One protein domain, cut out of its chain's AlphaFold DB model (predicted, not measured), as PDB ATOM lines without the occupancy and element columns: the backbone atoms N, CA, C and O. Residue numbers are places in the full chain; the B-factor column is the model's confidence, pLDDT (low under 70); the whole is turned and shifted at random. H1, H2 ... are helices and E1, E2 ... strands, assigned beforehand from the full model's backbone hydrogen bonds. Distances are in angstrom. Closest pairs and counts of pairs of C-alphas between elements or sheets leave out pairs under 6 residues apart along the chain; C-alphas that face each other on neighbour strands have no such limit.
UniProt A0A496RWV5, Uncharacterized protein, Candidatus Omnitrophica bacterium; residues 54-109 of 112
ATOM      1  N   LEU A  54      53.140  94.003  57.766       94.38
ATOM      2  CA  LEU A  54      53.033  95.427  58.070       94.38
ATOM      3  C   LEU A  54      54.027  96.223  57.226       94.38
ATOM      4  O   LEU A  54      55.240  96.077  57.379       94.38
ATOM      5  N   ARG A  55      53.516  97.110  56.370       94.75
ATOM      6  CA  ARG A  55      54.333  98.031  55.577       94.75
ATOM      7  C   ARG A  55      54.475  99.369  56.301       94.75
ATOM      8  O   ARG A  55      53.455 100.018  56.555       94.75
ATOM      9  N   PRO A  56      55.700  99.830  56.601       94.56
ATOM     10  CA  PRO A  56      55.901 101.106  57.273       94.56
ATOM     11  C   PRO A  56      55.419 102.287  56.414       94.56
ATOM     12  O   PRO A  56      55.498 102.287  55.183       94.56
ATOM     13  N   LYS A  57      54.908 103.311  57.092       93.50
ATOM     14  CA  LYS A  57      54.442 104.597  56.565       93.50
ATOM     15  C   LYS A  57      55.017 105.727  57.436       93.50
ATOM     16  O   LYS A  57      55.451 105.473  58.559       93.50
ATOM     17  N   PRO A  58      55.012 106.988  56.960       90.88
ATOM     18  CA  PRO A  58      55.519 108.117  57.740       90.88
ATOM     19  C   PRO A  58      54.851 108.225  59.117       90.88
ATOM     20  O   PRO A  58      53.663 107.920  59.239       90.88
ATOM     21  N   LYS A  59      55.585 108.742  60.112       89.12
ATOM     22  CA  LYS A  59      55.123 108.940  61.501       89.12
ATOM     23  C   LYS A  59      54.737 107.636  62.223       89.12
ATOM     24  O   LYS A  59      53.688 107.595  62.857       89.12
ATOM     25  N   ASP A  60      55.540 106.581  62.068       89.38
ATOM     26  CA  ASP A  60      55.343 105.276  62.732       89.38
ATOM     27  C   ASP A  60      53.948 104.667  62.515       89.38
ATOM     28  O   ASP A  60      53.371 103.998  63.376       89.38
ATOM     29  N   ASN A  61      53.394 104.923  61.331       93.44
ATOM     30  CA  ASN A  61      52.164 104.302  60.879       93.44
ATOM     31  C   ASN A  61      52.517 103.022  60.117       93.44
ATOM     32  O   ASN A  61      53.541 102.958  59.439       93.44
ATOM     33  N   PHE A  62      51.648 102.022  60.165       95.94
ATOM     34  CA  PHE A  62      51.844 100.756  59.467       95.94
ATOM     35  C   PHE A  62      50.591 100.417  58.675       95.94
ATOM     36  O   PHE A  62      49.501 100.367  59.234       95.94
ATOM     37  N   LEU A  63      50.738 100.208  57.371       96.12
ATOM     38  CA  LEU A  63      49.676  99.662  56.534       96.12
ATOM     39  C   LEU A  63      49.680  98.138  56.685       96.12
ATOM     40  O   LEU A  63      50.735  97.517  56.558       96.12
ATOM     41  N   VAL A  64      48.520  97.544  56.933       94.44
ATOM     42  CA  VAL A  64      48.355  96.089  56.924       94.44
ATOM     43  C   VAL A  64      48.241  95.638  55.470       94.44
ATOM     44  O   VAL A  64      47.259  95.949  54.819       94.44
ATOM     45  N   GLU A  65      49.241  94.946  54.922       89.31
ATOM     46  CA  GLU A  65      49.322  94.713  53.467       89.31
ATOM     47  C   GLU A  65      48.178  93.865  52.906       89.31
ATOM     48  O   GLU A  65      47.777  94.056  51.759       89.31
ATOM     49  N   ASP A  66      47.648  92.950  53.713       87.31
ATOM     50  CA  ASP A  66      46.533  92.090  53.313       87.31
ATOM     51  C   ASP A  66      45.181  92.815  53.347       87.31
ATOM     52  O   ASP A  66      44.177  92.269  52.895       87.31
ATOM     53  N   GLU A  67      45.146  94.029  53.897       85.69
ATOM     54  CA  GLU A  67      43.931  94.794  54.134       85.69
ATOM     55  C   GLU A  67      44.060  96.172  53.475       85.69
ATOM     56  O   GLU A  67      44.855  97.016  53.874       85.69
ATOM     57  N   GLN A  68      43.241  96.388  52.448       85.56
ATOM     58  CA  GLN A  68      43.318  97.471  51.461       85.56
ATOM     59  C   GLN A  68      43.895  98.813  51.965       85.56
ATOM     60  O   GLN A  68      44.883  99.309  51.423       85.56
ATOM     61  N   ASP A  69      43.295  99.398  53.001       93.31
ATOM     62  CA  ASP A  69      43.675 100.690  53.581       93.31
ATOM     63  C   ASP A  69      43.635 100.690  55.123       93.31
ATOM     64  O   ASP A  69      43.519 101.744  55.753       93.31
ATOM     65  N   LEU A  70      43.757  99.514  55.748       96.25
ATOM     66  CA  LEU A  70      43.821  99.389  57.203       96.25
ATOM     67  C   LEU A  70      45.184  99.874  57.713       96.25
ATOM     68  O   LEU A  70      46.228  99.288  57.422       96.25
ATOM     69  N   VAL A  71      45.170 100.937  58.514       96.62
ATOM     70  CA  VAL A  71      46.378 101.559  59.066       96.62
ATOM     71  C   VAL A  71      46.403 101.431  60.581       96.62
ATOM     72  O   VAL A  71      45.479 101.858  61.271       96.62
ATOM     73  N   VAL A  72      47.514 100.923  61.098       96.31
ATOM     74  CA  VAL A  72      47.837 100.815  62.521       96.31
ATOM     75  C   VAL A  72      48.770 101.955  62.925       96.31
ATOM     76  O   VAL A  72      49.723 102.278  62.216       96.31
ATOM     77  N   LYS A  73      48.492 102.576  64.072       94.69
ATOM     78  CA  LYS A  73      49.214 103.721  64.639       94.69
ATOM     79  C   LYS A  73      49.405 103.507  66.139       94.69
ATOM     80  O   LYS A  73      48.485 103.747  66.920       94.69
ATOM     81  N   SER A  74      50.587 103.061  66.564       93.94
ATOM     82  CA  SER A  74      50.845 102.698  67.969       93.94
ATOM     83  C   SER A  74      49.800 101.696  68.508       93.94
ATOM     84  O   SER A  74      49.842 100.528  68.134       93.94
ATOM     85  N   HIS A  75      48.865 102.130  69.357       94.50
ATOM     86  CA  HIS A  75      47.792 101.333  69.973       94.50
ATOM     87  C   HIS A  75      46.403 101.571  69.348       94.50
ATOM     88  O   HIS A  75      45.384 101.146  69.893       94.50
ATOM     89  N   TYR A  76      46.349 102.298  68.233       96.38
ATOM     90  CA  TYR A  76      45.126 102.672  67.533       96.38
ATOM     91  C   TYR A  76      45.156 102.189  66.085       96.38
ATOM     92  O   TYR A  76      46.227 101.974  65.516       96.38
ATOM     93  N   TRP A  77      43.992 102.058  65.461       96.88
ATOM     94  CA  TRP A  77      43.879 101.723  64.046       96.88
ATOM     95  C   TRP A  77      42.703 102.440  63.388       96.88
ATOM     96  O   TRP A  77      41.746 102.856  64.047       96.88
ATOM     97  N   ILE A  78      42.794 102.606  62.071       96.62
ATOM     98  CA  ILE A  78      41.762 103.211  61.229       96.62
ATOM     99  C   ILE A  78      41.633 102.376  59.963       96.62
ATOM    100  O   ILE A  78      42.638 101.986  59.374       96.62
ATOM    101  N   TRP A  79      40.398 102.158  59.532       96.06
ATOM    102  CA  TRP A  79      40.048 101.479  58.296       96.06
ATOM    103  C   TRP A  79      39.061 102.340  57.492       96.06
ATOM    104  O   TRP A  79      37.842 102.179  57.630       96.06
ATOM    105  N   PRO A  80      39.567 103.299  56.694       93.75
ATOM    106  CA  PRO A  80      38.736 104.292  56.017       93.75
ATOM    107  C   PRO A  80      37.696 103.683  55.073       93.75
ATOM    108  O   PRO A  80      36.532 104.065  55.161       93.75
ATOM    109  N   SER A  81      38.066 102.690  54.258       92.50
ATOM    110  CA  SER A  81      37.150 101.999  53.334       92.50
ATOM    111  C   SER A  81      35.947 101.352  54.026       92.50
ATOM    112  O   SER A  81      34.915 101.134  53.395       92.50
ATOM    113  N   ARG A  82      36.048 101.082  55.334       92.31
ATOM    114  CA  ARG A  82      34.959 100.543  56.159       92.31
ATOM    115  C   ARG A  82      34.343 101.561  57.113       92.31
ATOM    116  O   ARG A  82      33.399 101.227  57.819       92.31
ATOM    117  N   GLY A  83      34.884 102.778  57.181       94.00
ATOM    118  CA  GLY A  83      34.475 103.789  58.157       94.00
ATOM    119  C   GLY A  83      34.742 103.386  59.612       94.00
ATOM    120  O   GLY A  83      34.082 103.890  60.518       94.00
ATOM    121  N   MET A  84      35.687 102.472  59.855       95.19
ATOM    122  CA  MET A  84      35.956 101.915  61.184       95.19
ATOM    123  C   MET A  84      37.252 102.465  61.767       95.19
ATOM    124  O   MET A  84      38.179 102.836  61.047       95.19
ATOM    125  N   LYS A  85      37.321 102.521  63.093       96.31
ATOM    126  CA  LYS A  85      38.513 102.911  63.843       96.31
ATOM    127  C   LYS A  85      38.370 102.466  65.292       96.31
ATOM    128  O   LYS A  85      37.245 102.377  65.784       96.31
ATOM    129  N   GLY A  86      39.477 102.230  65.983       96.94
ATOM    130  CA  GLY A  86      39.408 101.720  67.348       96.94
ATOM    131  C   GLY A  86      40.755 101.567  68.035       96.94
ATOM    132  O   GLY A  86      41.815 101.764  67.442       96.94
ATOM    133  N   ASN A  87      40.693 101.242  69.322       97.94
ATOM    134  CA  ASN A  87      41.861 100.895  70.127       97.94
ATOM    135  C   ASN A  87      42.288  99.433  69.885       97.94
ATOM    136  O   ASN A  87      41.707  98.728  69.056       97.94
ATOM    137  N   ALA A  88      43.297  98.966  70.619       97.44
ATOM    138  CA  ALA A  88      43.830  97.621  70.440       97.44
ATOM    139  C   ALA A  88      42.815  96.492  70.711       97.44
ATOM    140  O   ALA A  88      42.809  95.511  69.978       97.44
ATOM    141  N   ILE A  89      41.915  96.632  71.694       97.25
ATOM    142  CA  ILE A  89      40.839  95.651  71.938       97.25
ATOM    143  C   ILE A  89      39.879  95.632  70.747       97.25
ATOM    144  O   ILE A  89      39.544  94.566  70.228       97.25
ATOM    145  N   ASP A  90      39.476  96.818  70.285       97.19
ATOM    146  CA  ASP A  90      38.546  96.955  69.163       97.19
ATOM    147  C   ASP A  90      39.122  96.330  67.888       97.19
ATOM    148  O   ASP A  90      38.361  95.843  67.061       97.19
ATOM    149  N   PHE A  91      40.451  96.314  67.722       96.31
ATOM    150  CA  PHE A  91      41.093  95.636  66.595       96.31
ATOM    151  C   PHE A  91      40.719  94.155  66.587       96.31
ATOM    152  O   PHE A  91      40.129  93.664  65.630       96.31
ATOM    153  N   PHE A  92      40.994  93.444  67.679       95.75
ATOM    154  CA  PHE A  92      40.728  92.010  67.740       95.75
ATOM    155  C   PHE A  92      39.233  91.710  67.671       95.75
ATOM    156  O   PHE A  92      38.830  90.759  67.008       95.75
ATOM    157  N   MET A  93      38.396  92.557  68.271       95.69
ATOM    158  CA  MET A  93      36.948  92.368  68.224       95.69
ATOM    159  C   MET A  93      36.340  92.626  66.845       95.69
ATOM    160  O   MET A  93      35.446  91.899  66.424       95.69
ATOM    161  N   LEU A  94      36.781  93.672  66.149       94.50
ATOM    162  CA  LEU A  94      36.115  94.150  64.937       94.50
ATOM    163  C   LEU A  94      36.811  93.711  63.644       94.50
ATOM    164  O   LEU A  94      36.140  93.554  62.627       94.50
ATOM    165  N   VAL A  95      38.132  93.521  63.675       91.88
ATOM    166  CA  VAL A  95      38.947  93.091  62.525       91.88
ATOM    167  C   VAL A  95      39.148  91.574  62.544       91.88
ATOM    168  O   VAL A  95      38.912  90.916  61.532       91.88
ATOM    169  N   GLU A  96      39.530  91.001  63.692       91.19
ATOM    170  CA  GLU A  96      39.712  89.543  63.848       91.19
ATOM    171  C   GLU A  96      38.449  88.801  64.323       91.19
ATOM    172  O   GLU A  96      38.454  87.573  64.382       91.19
ATOM    173  N   CYS A  97      37.357  89.507  64.636       93.25
ATOM    174  CA  CYS A  97      36.116  88.912  65.151       93.25
ATOM    175  C   CYS A  97      36.280  88.053  66.413       93.25
ATOM    176  O   CYS A  97      35.550  87.082  66.622       93.25
ATOM    177  N   ARG A  98      37.227  88.421  67.270       92.56
ATOM    178  CA  ARG A  98      37.410  87.810  68.582       92.56
ATOM    179  C   ARG A  98      36.357  88.312  69.561       92.56
ATOM    180  O   ARG A  98      35.870  89.440  69.477       92.56
ATOM    181  N   SER A  99      36.022  87.487  70.540       94.25
ATOM    182  CA  SER A  99      35.309  87.956  71.720       94.25
ATOM    183  C   SER A  99      36.175  88.939  72.517       94.25
ATOM    184  O   SER A  99      37.401  88.965  72.400       94.25
ATOM    185  N   PHE A 100      35.542  89.744  73.374       93.56
ATOM    186  CA  PHE A 100      36.269  90.640  74.277       93.56
ATOM    187  C   PHE A 100      37.289  89.887  75.147       93.56
ATOM    188  O   PHE A 100      38.390  90.383  75.360       93.56
ATOM    189  N   ASN A 101      36.943  88.685  75.623       93.44
ATOM    190  CA  ASN A 101      37.847  87.891  76.454       93.44
ATOM    191  C   ASN A 101      39.056  87.382  75.670       93.44
ATOM    192  O   ASN A 101      40.168  87.585  76.136       93.44
ATOM    193  N   GLU A 102      38.860  86.834  74.467       93.56
ATOM    194  CA  GLU A 102      39.982  86.444  73.596       93.56
ATOM    195  C   GLU A 102      40.882  87.652  73.286       93.56
ATOM    196  O   GLU A 102      42.101  87.568  73.382       93.56
ATOM    197  N   ALA A 103      40.296  88.820  72.986       95.06
ATOM    198  CA  ALA A 103      41.062  90.050  72.777       95.06
ATOM    199  C   ALA A 103      41.897  90.430  74.014       95.06
ATOM    200  O   ALA A 103      43.046  90.852  73.888       95.06
ATOM    201  N   MET A 104      41.337  90.279  75.213       95.69
ATOM    202  CA  MET A 104      42.052  90.534  76.462       95.69
ATOM    203  C   MET A 104      43.159  89.506  76.730       95.69
ATOM    204  O   MET A 104      44.236  89.898  77.177       95.69
ATOM    205  N   GLU A 105      42.941  88.225  76.437       93.88
ATOM    206  CA  GLU A 105      43.954  87.162  76.546       93.88
ATOM    207  C   GLU A 105      45.147  87.442  75.620       93.88
ATOM    208  O   GLU A 105      46.284  87.500  76.093       93.88
ATOM    209  N   ILE A 106      44.879  87.774  74.350       94.19
ATOM    210  CA  ILE A 106      45.891  88.193  73.365       94.19
ATOM    211  C   ILE A 106      46.706  89.381  73.899       94.19
ATOM    212  O   ILE A 106      47.937  89.374  73.932       94.19
ATOM    213  N   LEU A 107      46.020  90.437  74.344       94.38
ATOM    214  CA  LEU A 107      46.655  91.701  74.729       94.38
ATOM    215  C   LEU A 107      47.371  91.650  76.084       94.38
ATOM    216  O   LEU A 107      48.254  92.478  76.349       94.38
ATOM    217  N   SER A 108      46.989  90.702  76.939       91.94
ATOM    218  CA  SER A 108      47.655  90.421  78.211       91.94
ATOM    219  C   SER A 108      48.825  89.446  78.069       91.94
ATOM    220  O   SER A 108      49.640  89.383  78.989       91.94
ATOM    221  N   GLY A 109      48.963  88.776  76.916       85.38
ATOM    222  CA  GLY A 109      50.003  87.777  76.664       85.38
ATOM    223  C   GLY A 109      49.728  86.438  77.350       85.38
ATOM    224  O   GLY A 109      50.677  85.750  77.704       85.38
TER     225      GLY A 109
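AT A GLANCE: This is residues 54 to 109 of the 112 residues of an uncharacterized protein of Candidatus Omnitrophica bacterium (UniProt A0A496RWV5). A strongly twisted sheet of five short strands zigzags across the domain, and H1 folds back over its edge strand E5. H2 packs on H1 as the second arm of a helical hairpin and lies off the sheet, with E1 and H2 at the two far ends of the domain. The printed part has 56 residues with five named strands, then two named helices, in the order E1 E2 E3 E4 E5 H1 H2; the sheet's order is the same, E1 - E2 - E3 - E4 - E5, all antiparallel, and the class is mixed, helices and strands. The whole is compact, with a radius of gyration of the C-alphas of 11.3 A and spans of 32 by 22 by 17 A.

IN THESE COORDINATES: E1 holds residues 54 to 57, 9.4 A from first to last C-alpha, and begins with C-alpha 54 at (53.033, 95.427, 58.070). E2 is residues 61 to 64, 9.9 A; E3 is residues 71 to 73, 6.6 A; E4 is residues 76 to 79, 10.6 A. E5 is residues 84 to 87, 10.8 A, ending with C-alpha 87 at (41.861, 100.895, 70.127). H1 is residues 88 to 94, 10.1 A, and H2 is residues 100 to 108, 12.0 A, ending with C-alpha 108 at (47.655, 90.421, 78.211).

HOW THE PARTS SIT: The five strands form a meander, each strand the antiparallel neighbour of the one before, and each successive pair is a hairpin. From edge to edge the strands' lines turn by 96 degrees. Between E1 and E2, N 57 and O 61 are 2.7 A apart, within hydrogen-bond range; between E2 and E3, N 62 and O 72 are 2.8 A apart. Between E3 and E4, N 73 and O 76 are 2.8 A apart, and between E4 and E5, N 79 and O 84 are 2.8 A apart. H1 is on the sheet at a height of 7.4 A, over E5, and runs along the strands, at 20 degrees to E5 on the local plane. The closest C-alphas of E4 and H1 are those of Tyr 76 and Ala 88, 6.0 A apart. H1 and H2 touch, their closest C-alphas being those of Phe 92 and Ala 103, 5.4 A apart; they form a helical hairpin, opposite ways at a shallow tilt of 34 degrees, only just short of steep. H2 is not on the sheet. In H2 every O i to N i+4 pair is within hydrogen-bond range; in H1, 2 of 3 are.

THE WHOLE: The two C-alphas farthest apart are those of Pro 58 and Asn 101, at 32.7 A. The printed part has no cut and no long link; the link from E2 to E3, 6 residues, is short, and the others are tight. The mean pLDDT of the printed part is 93.8, and no printed residue is under 70.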